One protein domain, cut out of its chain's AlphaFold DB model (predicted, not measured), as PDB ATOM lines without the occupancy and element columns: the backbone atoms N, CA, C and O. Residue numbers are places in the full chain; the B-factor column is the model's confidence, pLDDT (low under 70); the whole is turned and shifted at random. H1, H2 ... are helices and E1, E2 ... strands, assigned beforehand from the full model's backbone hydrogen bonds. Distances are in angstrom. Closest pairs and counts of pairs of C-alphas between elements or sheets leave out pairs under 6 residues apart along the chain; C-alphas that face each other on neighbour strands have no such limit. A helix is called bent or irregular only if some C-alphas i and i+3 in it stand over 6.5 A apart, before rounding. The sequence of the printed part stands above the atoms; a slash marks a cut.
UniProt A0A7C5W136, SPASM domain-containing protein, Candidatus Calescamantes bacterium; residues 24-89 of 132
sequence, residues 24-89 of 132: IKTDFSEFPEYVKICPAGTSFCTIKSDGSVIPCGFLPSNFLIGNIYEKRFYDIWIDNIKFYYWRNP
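What this domain is: This is residues 24 to 89 of the 132 residues of the protein "SPASM domain-containing protein" of Candidatus Calescamantes bacterium (UniProt A0A7C5W136). Little regular structure: a loop-built body holds the short strand E1 and the short helices H1 and H2, nearly at right angles, while an arm at the printed part's beginning reaches away, with residues 29 to 35 standing free. Residues 46 to 47 and 66 to 67 pair with E1, antiparallel. Of 66 printed residues, 17 are in E1, H1 and H2, in that order, mostly helix. The whole is only just compact, close to loose, with a radius of gyration of the C-alphas of 12.7 A, and elongated, 39 by 23 by 20 A.

Where its parts are: E1, residues 52 to 54, begins at C-alpha 52 (160.828, 154.864, 127.274). H1 is residues 73 to 78, 8.8 A long. H2, residues 80 to 87, 8.2 A, ends at C-alpha 87 (161.945, 145.844, 143.598); it is irregular, C-alphas 82 and 85 being 7.4 A apart.

How they stand to each other: E1 pairs with no named strand. The closest C-alphas of E1 and H1, Val 53 and Ile 76, are 7.9 A apart. E1 and H2 are apart. H1 and H2 are close but not clearly touching, about perpendicular at 75 degrees; their closest C-alphas, Trp 77 and Phe 83, are 7.7 A apart. Every O i to N i+4 pair is within hydrogen-bond range in H1, 2 of 4 in H2.

The domain as a whole: The farthest C-alphas, Glu 33 and Glu 70, are 39.3 A apart. The printed part has no cut. E1 to H1 is a long link, H1 to H2 a tight one. pLDDT is under 70 at residues 24 to 36 and 89.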
ATOM      1  N   ILE A  24     159.675 137.402 128.040       62.31
ATOM      2  CA  ILE A  24     160.716 136.934 128.948       62.31
ATOM      3  C   ILE A  24     160.939 135.461 128.569       62.31
ATOM      4  O   ILE A  24     159.951 134.722 128.477       62.31
ATOM      5  N   LYS A  25     162.188 135.014 128.375       56.19
ATOM      6  CA  LYS A  25     162.544 133.587 128.194       56.19
ATOM      7  C   LYS A  25     162.067 132.667 129.336       56.19
ATOM      8  O   LYS A  25     162.474 131.521 129.445       56.19
ATOM      9  N   THR A  26     161.207 133.155 130.220       51.03
ATOM     10  CA  THR A  26     160.354 132.370 131.088       51.03
ATOM     11  C   THR A  26     159.349 131.573 130.277       51.03
ATOM     12  O   THR A  26     158.166 131.911 130.214       51.03
ATOM     13  N   ASP A  27     159.792 130.421 129.787       52.88
ATOM     14  CA  ASP A  27     159.002 129.250 130.115       52.88
ATOM     15  C   ASP A  27     159.005 129.123 131.646       52.88
ATOM     16  O   ASP A  27     159.980 128.694 132.257       52.88
ATOM     17  N   PHE A  28     157.927 129.577 132.291       54.25
ATOM     18  CA  PHE A  28     157.782 129.498 133.745       54.25
ATOM     19  C   PHE A  28     157.860 128.053 134.272       54.25
ATOM     20  O   PHE A  28     157.989 127.877 135.483       54.25
ATOM     21  N   SER A  29     157.778 127.040 133.398       52.25
ATOM     22  CA  SER A  29     157.947 125.630 133.757       52.25
ATOM     23  C   SER A  29     159.409 125.205 133.941       52.25
ATOM     24  O   SER A  29     159.657 124.248 134.670       52.25
ATOM     25  N   GLU A  30     160.377 125.940 133.378       51.47
ATOM     26  CA  GLU A  30     161.812 125.666 133.558       51.47
ATOM     27  C   GLU A  30     162.394 126.317 134.825       51.47
ATOM     28  O   GLU A  30     163.516 126.016 135.240       51.47
ATOM     29  N   PHE A  31     161.638 127.208 135.472       53.78
ATOM     30  CA  PHE A  31     162.090 127.867 136.690       53.78
ATOM     31  C   PHE A  31     161.988 126.908 137.877       53.78
ATOM     32  O   PHE A  31     160.926 126.321 138.104       53.78
ATOM     33  N   PRO A  32     163.049 126.787 138.699       53.94
ATOM     34  CA  PRO A  32     162.953 126.080 139.962       53.94
ATOM     35  C   PRO A  32     161.771 126.620 140.767       53.94
ATOM     36  O   PRO A  32     161.491 127.818 140.736       53.94
ATOM     37  N   GLU A  33     161.103 125.767 141.536       53.94
ATOM     38  CA  GLU A  33     159.844 126.091 142.225       53.94
ATOM     39  C   GLU A  33     159.925 127.344 143.132       53.94
ATOM     40  O   GLU A  33     158.914 127.989 143.423       53.94
ATOM     41  N   TYR A  34     161.147 127.732 143.522       53.28
ATOM     42  CA  TYR A  34     161.467 128.923 144.304       53.28
ATOM     43  C   TYR A  34     161.628 130.232 143.496       53.28
ATOM     44  O   TYR A  34     161.577 131.306 144.101       53.28
ATOM     45  N   VAL A  35     161.767 130.200 142.165       52.97
ATOM     46  CA  VAL A  35     162.006 131.375 141.291       52.97
ATOM     47  C   VAL A  35     160.703 131.911 140.685       52.97
ATOM     48  O   VAL A  35     160.607 132.275 139.520       52.97
ATOM     49  N   LYS A  36     159.660 132.015 141.506       64.19
ATOM     50  CA  LYS A  36     158.387 132.650 141.118       64.19
ATOM     51  C   LYS A  36     158.378 134.155 141.404       64.19
ATOM     52  O   LYS A  36     157.326 134.751 141.619       64.19
ATOM     53  N   ILE A  37     159.557 134.771 141.476       73.75
ATOM     54  CA  ILE A  37     159.714 136.197 141.765       73.75
ATOM     55  C   ILE A  37     159.708 136.953 140.440       73.75
ATOM     56  O   ILE A  37     160.430 136.611 139.510       73.75
ATOM     57  N   CYS A  38     158.875 137.987 140.351       79.81
ATOM     58  CA  CYS A  38     158.818 138.847 139.176       79.81
ATOM     59  C   CYS A  38     160.185 139.530 138.945       79.81
ATOM     60  O   CYS A  38     160.678 140.179 139.871       79.81
ATOM     61  N   PRO A  39     160.781 139.440 137.738       83.19
ATOM     62  CA  PRO A  39     162.090 140.042 137.458       83.19
ATOM     63  C   PRO A  39     162.014 141.549 137.149       83.19
ATOM     64  O   PRO A  39     163.040 142.217 137.010       83.19
ATOM     65  N   ALA A  40     160.800 142.100 137.014       86.69
ATOM     66  CA  ALA A  40     160.578 143.492 136.644       86.69
ATOM     67  C   ALA A  40     161.236 144.446 137.650       86.69
ATOM     68  O   ALA A  40     160.937 144.423 138.842       86.69
ATOM     69  N   GLY A  41     162.132 145.297 137.160       87.88
ATOM     70  CA  GLY A  41     162.879 146.271 137.949       87.88
ATOM     71  C   GLY A  41     164.005 145.704 138.819       87.88
ATOM     72  O   GLY A  41     164.737 146.498 139.411       87.88
ATOM     73  N   THR A  42     164.172 144.379 138.907       86.62
ATOM     74  CA  THR A  42     165.233 143.721 139.695       86.62
ATOM     75  C   THR A  42     166.337 143.156 138.813       86.62
ATOM     76  O   THR A  42     167.508 143.417 139.068       86.62
ATOM     77  N   SER A  43     165.970 142.429 137.761       86.06
ATOM     78  CA  SER A  43     166.894 141.870 136.764       86.06
ATOM     79  C   SER A  43     166.450 142.122 135.323       86.06
ATOM     80  O   SER A  43     167.205 141.842 134.399       86.06
ATOM     81  N   PHE A  44     165.250 142.672 135.122       88.75
ATOM     82  CA  PHE A  44     164.652 142.911 133.813       88.75
ATOM     83  C   PHE A  44     163.938 144.267 133.748       88.75
ATOM     84  O   PHE A  44     163.277 144.687 134.699       88.75
ATOM     85  N   CYS A  45     164.011 144.932 132.598       91.56
ATOM     86  CA  CYS A  45     163.114 146.020 132.216       91.56
ATOM     87  C   CYS A  45     162.980 146.080 130.694       91.56
ATOM     88  O   CYS A  45     163.787 145.509 129.966       91.56
ATOM     89  N   THR A  46     161.991 146.819 130.207       92.88
ATOM     90  CA  THR A  46     161.751 147.005 128.777       92.88
ATOM     91  C   THR A  46     162.088 148.432 128.369       92.88
ATOM     92  O   THR A  46     161.607 149.386 128.981       92.88
ATOM     93  N   ILE A  47     162.872 148.569 127.302       93.25
ATOM     94  CA  ILE A  47     163.101 149.834 126.606       93.25
ATOM     95  C   ILE A  47     162.259 149.806 125.329       93.25
ATOM     96  O   ILE A  47     162.405 148.905 124.505       93.25
ATOM     97  N   LYS A  48     161.346 150.762 125.177       91.69
ATOM     98  CA  LYS A  48     160.521 150.917 123.974       91.69
ATOM     99  C   LYS A  48     161.301 151.626 122.867       91.69
ATOM    100  O   LYS A  48     162.319 152.268 123.113       91.69
ATOM    101  N   SER A  49     160.799 151.547 121.637       90.44
ATOM    102  CA  SER A  49     161.407 152.210 120.473       90.44
ATOM    103  C   SER A  49     161.484 153.738 120.603       90.44
ATOM    104  O   SER A  49     162.369 154.357 120.018       90.44
ATOM    105  N   ASP A  50     160.600 154.342 121.398       93.19
ATOM    106  CA  ASP A  50     160.606 155.769 121.742       93.19
ATOM    107  C   ASP A  50     161.590 156.128 122.877       93.19
ATOM    108  O   ASP A  50     161.634 157.272 123.328       93.19
ATOM    109  N   GLY A  51     162.387 155.160 123.340       93.88
ATOM    110  CA  GLY A  51     163.368 155.321 124.412       93.88
ATOM    111  C   GLY A  51     162.793 155.188 125.822       93.88
ATOM    112  O   GLY A  51     163.560 155.197 126.788       93.88
ATOM    113  N   SER A  52     161.473 155.027 125.970       95.06
ATOM    114  CA  SER A  52     160.828 154.864 127.274       95.06
ATOM    115  C   SER A  52     161.295 153.588 127.965       95.06
ATOM    116  O   SER A  52     161.173 152.490 127.423       95.06
ATOM    117  N   VAL A  53     161.760 153.725 129.200       94.81
ATOM    118  CA  VAL A  53     162.110 152.625 130.096       94.81
ATOM    119  C   VAL A  53     160.914 152.335 130.992       94.81
ATOM    120  O   VAL A  53     160.488 153.197 131.766       94.81
ATOM    121  N   ILE A  54     160.388 151.117 130.904       93.06
ATOM    122  CA  ILE A  54     159.313 150.614 131.763       93.06
ATOM    123  C   ILE A  54     159.733 149.302 132.441       93.06
ATOM    124  O   ILE A  54     160.562 148.568 131.905       93.06
ATOM    125  N   PRO A  55     159.161 148.943 133.600       90.62
ATOM    126  CA  PRO A  55     159.568 147.748 134.347       90.62
ATOM    127  C   PRO A  55     159.290 146.434 133.617       90.62
ATOM    128  O   PRO A  55     159.984 145.445 133.831       90.62
ATOM    129  N   CYS A  56     158.248 146.399 132.786       88.88
ATOM    130  CA  CYS A  56     157.813 145.203 132.082       88.88
ATOM    131  C   CYS A  56     156.994 145.577 130.845       88.88
ATOM    132  O   CYS A  56     156.113 146.428 130.941       88.88
ATOM    133  N   GLY A  57     157.227 144.909 129.713       88.75
ATOM    134  CA  GLY A  57     156.522 145.155 128.448       88.75
ATOM    135  C   GLY A  57     155.000 144.969 128.499       88.75
ATOM    136  O   GLY A  57     154.293 145.568 127.696       88.75
ATOM    137  N   PHE A  58     154.483 144.213 129.473       86.12
ATOM    138  CA  PHE A  58     153.042 144.041 129.701       86.12
ATOM    139  C   PHE A  58     152.375 145.240 130.393       86.12
ATOM    140  O   PHE A  58     151.163 145.227 130.611       86.12
ATOM    141  N   LEU A  59     153.143 146.262 130.783       84.81
ATOM    142  CA  LEU A  59     152.624 147.446 131.457       84.81
ATOM    143  C   LEU A  59     152.324 148.584 130.469       84.81
ATOM    144  O   LEU A  59     153.081 148.812 129.518       84.81
ATOM    145  N   PRO A  60     151.249 149.353 130.715       82.00
ATOM    146  CA  PRO A  60     150.974 150.561 129.950       82.00
ATOM    147  C   PRO A  60     152.049 151.637 130.175       82.00
ATOM    148  O   PRO A  60     152.782 151.631 131.165       82.00
ATOM    149  N   SER A  61     152.158 152.582 129.233       77.69
ATOM    150  CA  SER A  61     153.219 153.606 129.229       77.69
ATOM    151  C   SER A  61     153.169 154.586 130.407       77.69
ATOM    152  O   SER A  61     154.144 155.291 130.634       77.69
ATOM    153  N   ASN A  62     152.077 154.631 131.175       82.12
ATOM    154  CA  ASN A  62     151.988 155.440 132.394       82.12
ATOM    155  C   ASN A  62     152.886 154.918 133.533       82.12
ATOM    156  O   ASN A  62     153.108 155.638 134.496       82.12
ATOM    157  N   PHE A  63     153.446 153.708 133.425       86.81
ATOM    158  CA  PHE A  63     154.476 153.197 134.340       86.81
ATOM    159  C   PHE A  63     155.897 153.540 133.861       86.81
ATOM    160  O   PHE A  63     156.784 152.684 133.834       86.81
ATOM    161  N   LEU A  64     156.100 154.790 133.439       92.25
ATOM    162  CA  LEU A  64     157.374 155.296 132.935       92.25
ATOM    163  C   LEU A  64     158.392 155.461 134.068       92.25
ATOM    164  O   LEU A  64     158.158 156.178 135.038       92.25
ATOM    165  N   ILE A  65     159.566 154.858 133.904       94.81
ATOM    166  CA  ILE A  65     160.706 155.058 134.806       94.81
ATOM    167  C   ILE A  65     161.609 156.175 134.268       94.81
ATOM    168  O   ILE A  65     162.090 157.024 135.014       94.81
ATOM    169  N   GLY A  66     161.818 156.255 132.961       95.12
ATOM    170  CA  GLY A  66     162.613 157.321 132.353       95.12
ATOM    171  C   GLY A  66     162.752 157.133 130.855       95.12
ATOM    172  O   GLY A  66     162.138 156.228 130.301       95.12
ATOM    173  N   ASN A  67     163.567 157.961 130.208       96.38
ATOM    174  CA  ASN A  67     163.852 157.838 128.784       96.38
ATOM    175  C   ASN A  67     165.369 157.836 128.535       96.38
ATOM    176  O   ASN A  67     166.083 158.701 129.048       96.38
ATOM    177  N   ILE A  68     165.863 156.867 127.758       96.62
ATOM    178  CA  ILE A  68     167.300 156.733 127.454       96.62
ATOM    179  C   ILE A  68     167.855 157.869 126.585       96.62
ATOM    180  O   ILE A  68     169.067 158.067 126.546       96.62
ATOM    181  N   TYR A  69     166.989 158.622 125.903       96.88
ATOM    182  CA  TYR A  69     167.377 159.820 125.162       96.88
ATOM    183  C   TYR A  69     167.596 161.034 126.078       96.88
ATOM    184  O   TYR A  69     168.200 162.014 125.654       96.88
ATOM    185  N   GLU A  70     167.147 160.969 127.336       96.88
ATOM    186  CA  GLU A  70     167.287 162.047 128.327       96.88
ATOM    187  C   GLU A  70     168.340 161.738 129.399       96.88
ATOM    188  O   GLU A  70     169.023 162.638 129.889       96.88
ATOM    189  N   LYS A  71     168.459 160.468 129.808       96.12
ATOM    190  CA  LYS A  71     169.375 160.017 130.867       96.12
ATOM    191  C   LYS A  71     170.057 158.715 130.477       96.12
ATOM    192  O   LYS A  71     169.479 157.883 129.784       96.12
ATOM    193  N   ARG A  72     171.271 158.485 130.990       95.56
ATOM    194  CA  ARG A  72     171.958 157.203 130.782       95.56
ATOM    195  C   ARG A  72     171.116 156.081 131.379       95.56
ATOM    196  O   ARG A  72     170.624 156.205 132.500       95.56
ATOM    197  N   PHE A  73     171.025 154.960 130.664       94.25
ATOM    198  CA  PHE A  73     170.264 153.796 131.118       94.25
ATOM    199  C   PHE A  73     170.636 153.366 132.543       94.25
ATOM    200  O   PHE A  73     169.753 153.116 133.354       94.25
ATOM    201  N   TYR A  74     171.932 153.354 132.871       93.88
ATOM    202  CA  TYR A  74     172.402 152.995 134.208       93.88
ATOM    203  C   TYR A  74     171.815 153.893 135.306       93.88
ATOM    204  O   TYR A  74     171.364 153.374 136.319       93.88
ATOM    205  N   ASP A  75     171.747 155.211 135.086       95.19
ATOM    206  CA  ASP A  75     171.198 156.160 136.065       95.19
ATOM    207  C   ASP A  75     169.686 155.957 136.252       95.19
ATOM    208  O   ASP A  75     169.178 156.063 137.366       95.19
ATOM    209  N   ILE A  76     168.970 155.624 135.170       95.25
ATOM    210  CA  ILE A  76     167.549 155.246 135.229       95.25
ATOM    211  C   ILE A  76     167.386 153.939 136.012       95.25
ATOM    212  O   ILE A  76     166.497 153.829 136.851       95.25
ATOM    213  N   TRP A  77     168.244 152.951 135.750       93.81
ATOM    214  CA  TRP A  77     168.208 151.650 136.405       93.81
ATOM    215  C   TRP A  77     168.460 151.771 137.907       93.81
ATOM    216  O   TRP A  77     167.685 151.244 138.695       93.81
ATOM    217  N   ILE A  78     169.486 152.488 138.357       92.88
ATOM    218  CA  ILE A  78     169.788 152.580 139.795       92.88
ATOM    219  C   ILE A  78     168.825 153.488 140.581       92.88
ATOM    220  O   ILE A  78     168.899 153.506 141.809       92.88
ATOM    221  N   ASP A  79     167.904 154.199 139.917       89.50
ATOM    222  CA  ASP A  79     166.883 155.031 140.565       89.50
ATOM    223  C   ASP A  79     165.927 154.167 141.405       89.50
ATOM    224  O   ASP A  79     164.939 153.589 140.932       89.50
ATOM    225  N   ASN A  80     166.240 154.079 142.696       78.44
ATOM    226  CA  ASN A  80     165.481 153.284 143.648       78.44
ATOM    227  C   ASN A  80     164.079 153.827 143.895       78.44
ATOM    228  O   ASN A  80     163.230 153.036 144.282       78.44
ATOM    229  N   ILE A  81     163.814 155.118 143.684       84.50
ATOM    230  CA  ILE A  81     162.490 155.697 143.944       84.50
ATOM    231  C   ILE A  81     161.518 155.203 142.877       84.50
ATOM    232  O   ILE A  81     160.451 154.679 143.198       84.50
ATOM    233  N   LYS A  82     161.910 155.292 141.605       83.75
ATOM    234  CA  LYS A  82     161.044 154.890 140.490       83.75
ATOM    235  C   LYS A  82     160.871 153.378 140.389       83.75
ATOM    236  O   LYS A  82     159.780 152.898 140.083       83.75
ATOM    237  N   PHE A  83     161.913 152.615 140.715       86.88
ATOM    238  CA  PHE A  83     161.831 151.155 140.770       86.88
ATOM    239  C   PHE A  83     161.361 150.595 142.119       86.88
ATOM    240  O   PHE A  83     161.168 149.383 142.214       86.88
ATOM    241  N   TYR A  84     161.123 151.428 143.142       84.38
ATOM    242  CA  TYR A  84     160.825 150.980 144.509       84.38
ATOM    243  C   TYR A  84     159.709 149.935 144.547       84.38
ATOM    244  O   TYR A  84     159.875 148.854 145.106       84.38
ATOM    245  N   TYR A  85     158.580 150.240 143.909       80.38
ATOM    246  CA  TYR A  85     157.416 149.359 143.890       80.38
ATOM    247  C   TYR A  85     157.705 147.999 143.235       80.38
ATOM    248  O   TYR A  85     157.176 146.980 143.667       80.38
ATOM    249  N   TRP A  86     158.566 147.980 142.219       83.94
ATOM    250  CA  TRP A  86     158.886 146.789 141.433       83.94
ATOM    251  C   TRP A  86     159.938 145.910 142.116       83.94
ATOM    252  O   TRP A  86     159.870 144.688 142.018       83.94
ATOM    253  N   ARG A  87     160.861 146.525 142.869       84.44
ATOM    254  CA  ARG A  87     161.945 145.844 143.598       84.44
ATOM    255  C   ARG A  87     161.541 145.242 144.935       84.44
ATOM    256  O   ARG A  87     162.257 144.386 145.445       84.44
ATOM    257  N   ASN A  88     160.447 145.709 145.527       75.75
ATOM    258  CA  ASN A  88     160.058 145.319 146.877       75.75
ATOM    259  C   ASN A  88     158.920 144.285 146.880       75.75
ATOM    260  O   ASN A  88     158.084 144.272 145.972       75.75
ATOM    261  N   PRO A  89     158.872 143.411 147.906       60.94
ATOM    262  CA  PRO A  89     157.846 142.384 148.028       60.94
ATOM    263  C   PRO A  89     156.429 142.973 148.034       60.94
ATOM    264  O   PRO A  89     156.164 144.059 148.550       60.94
TER     265      PRO A  89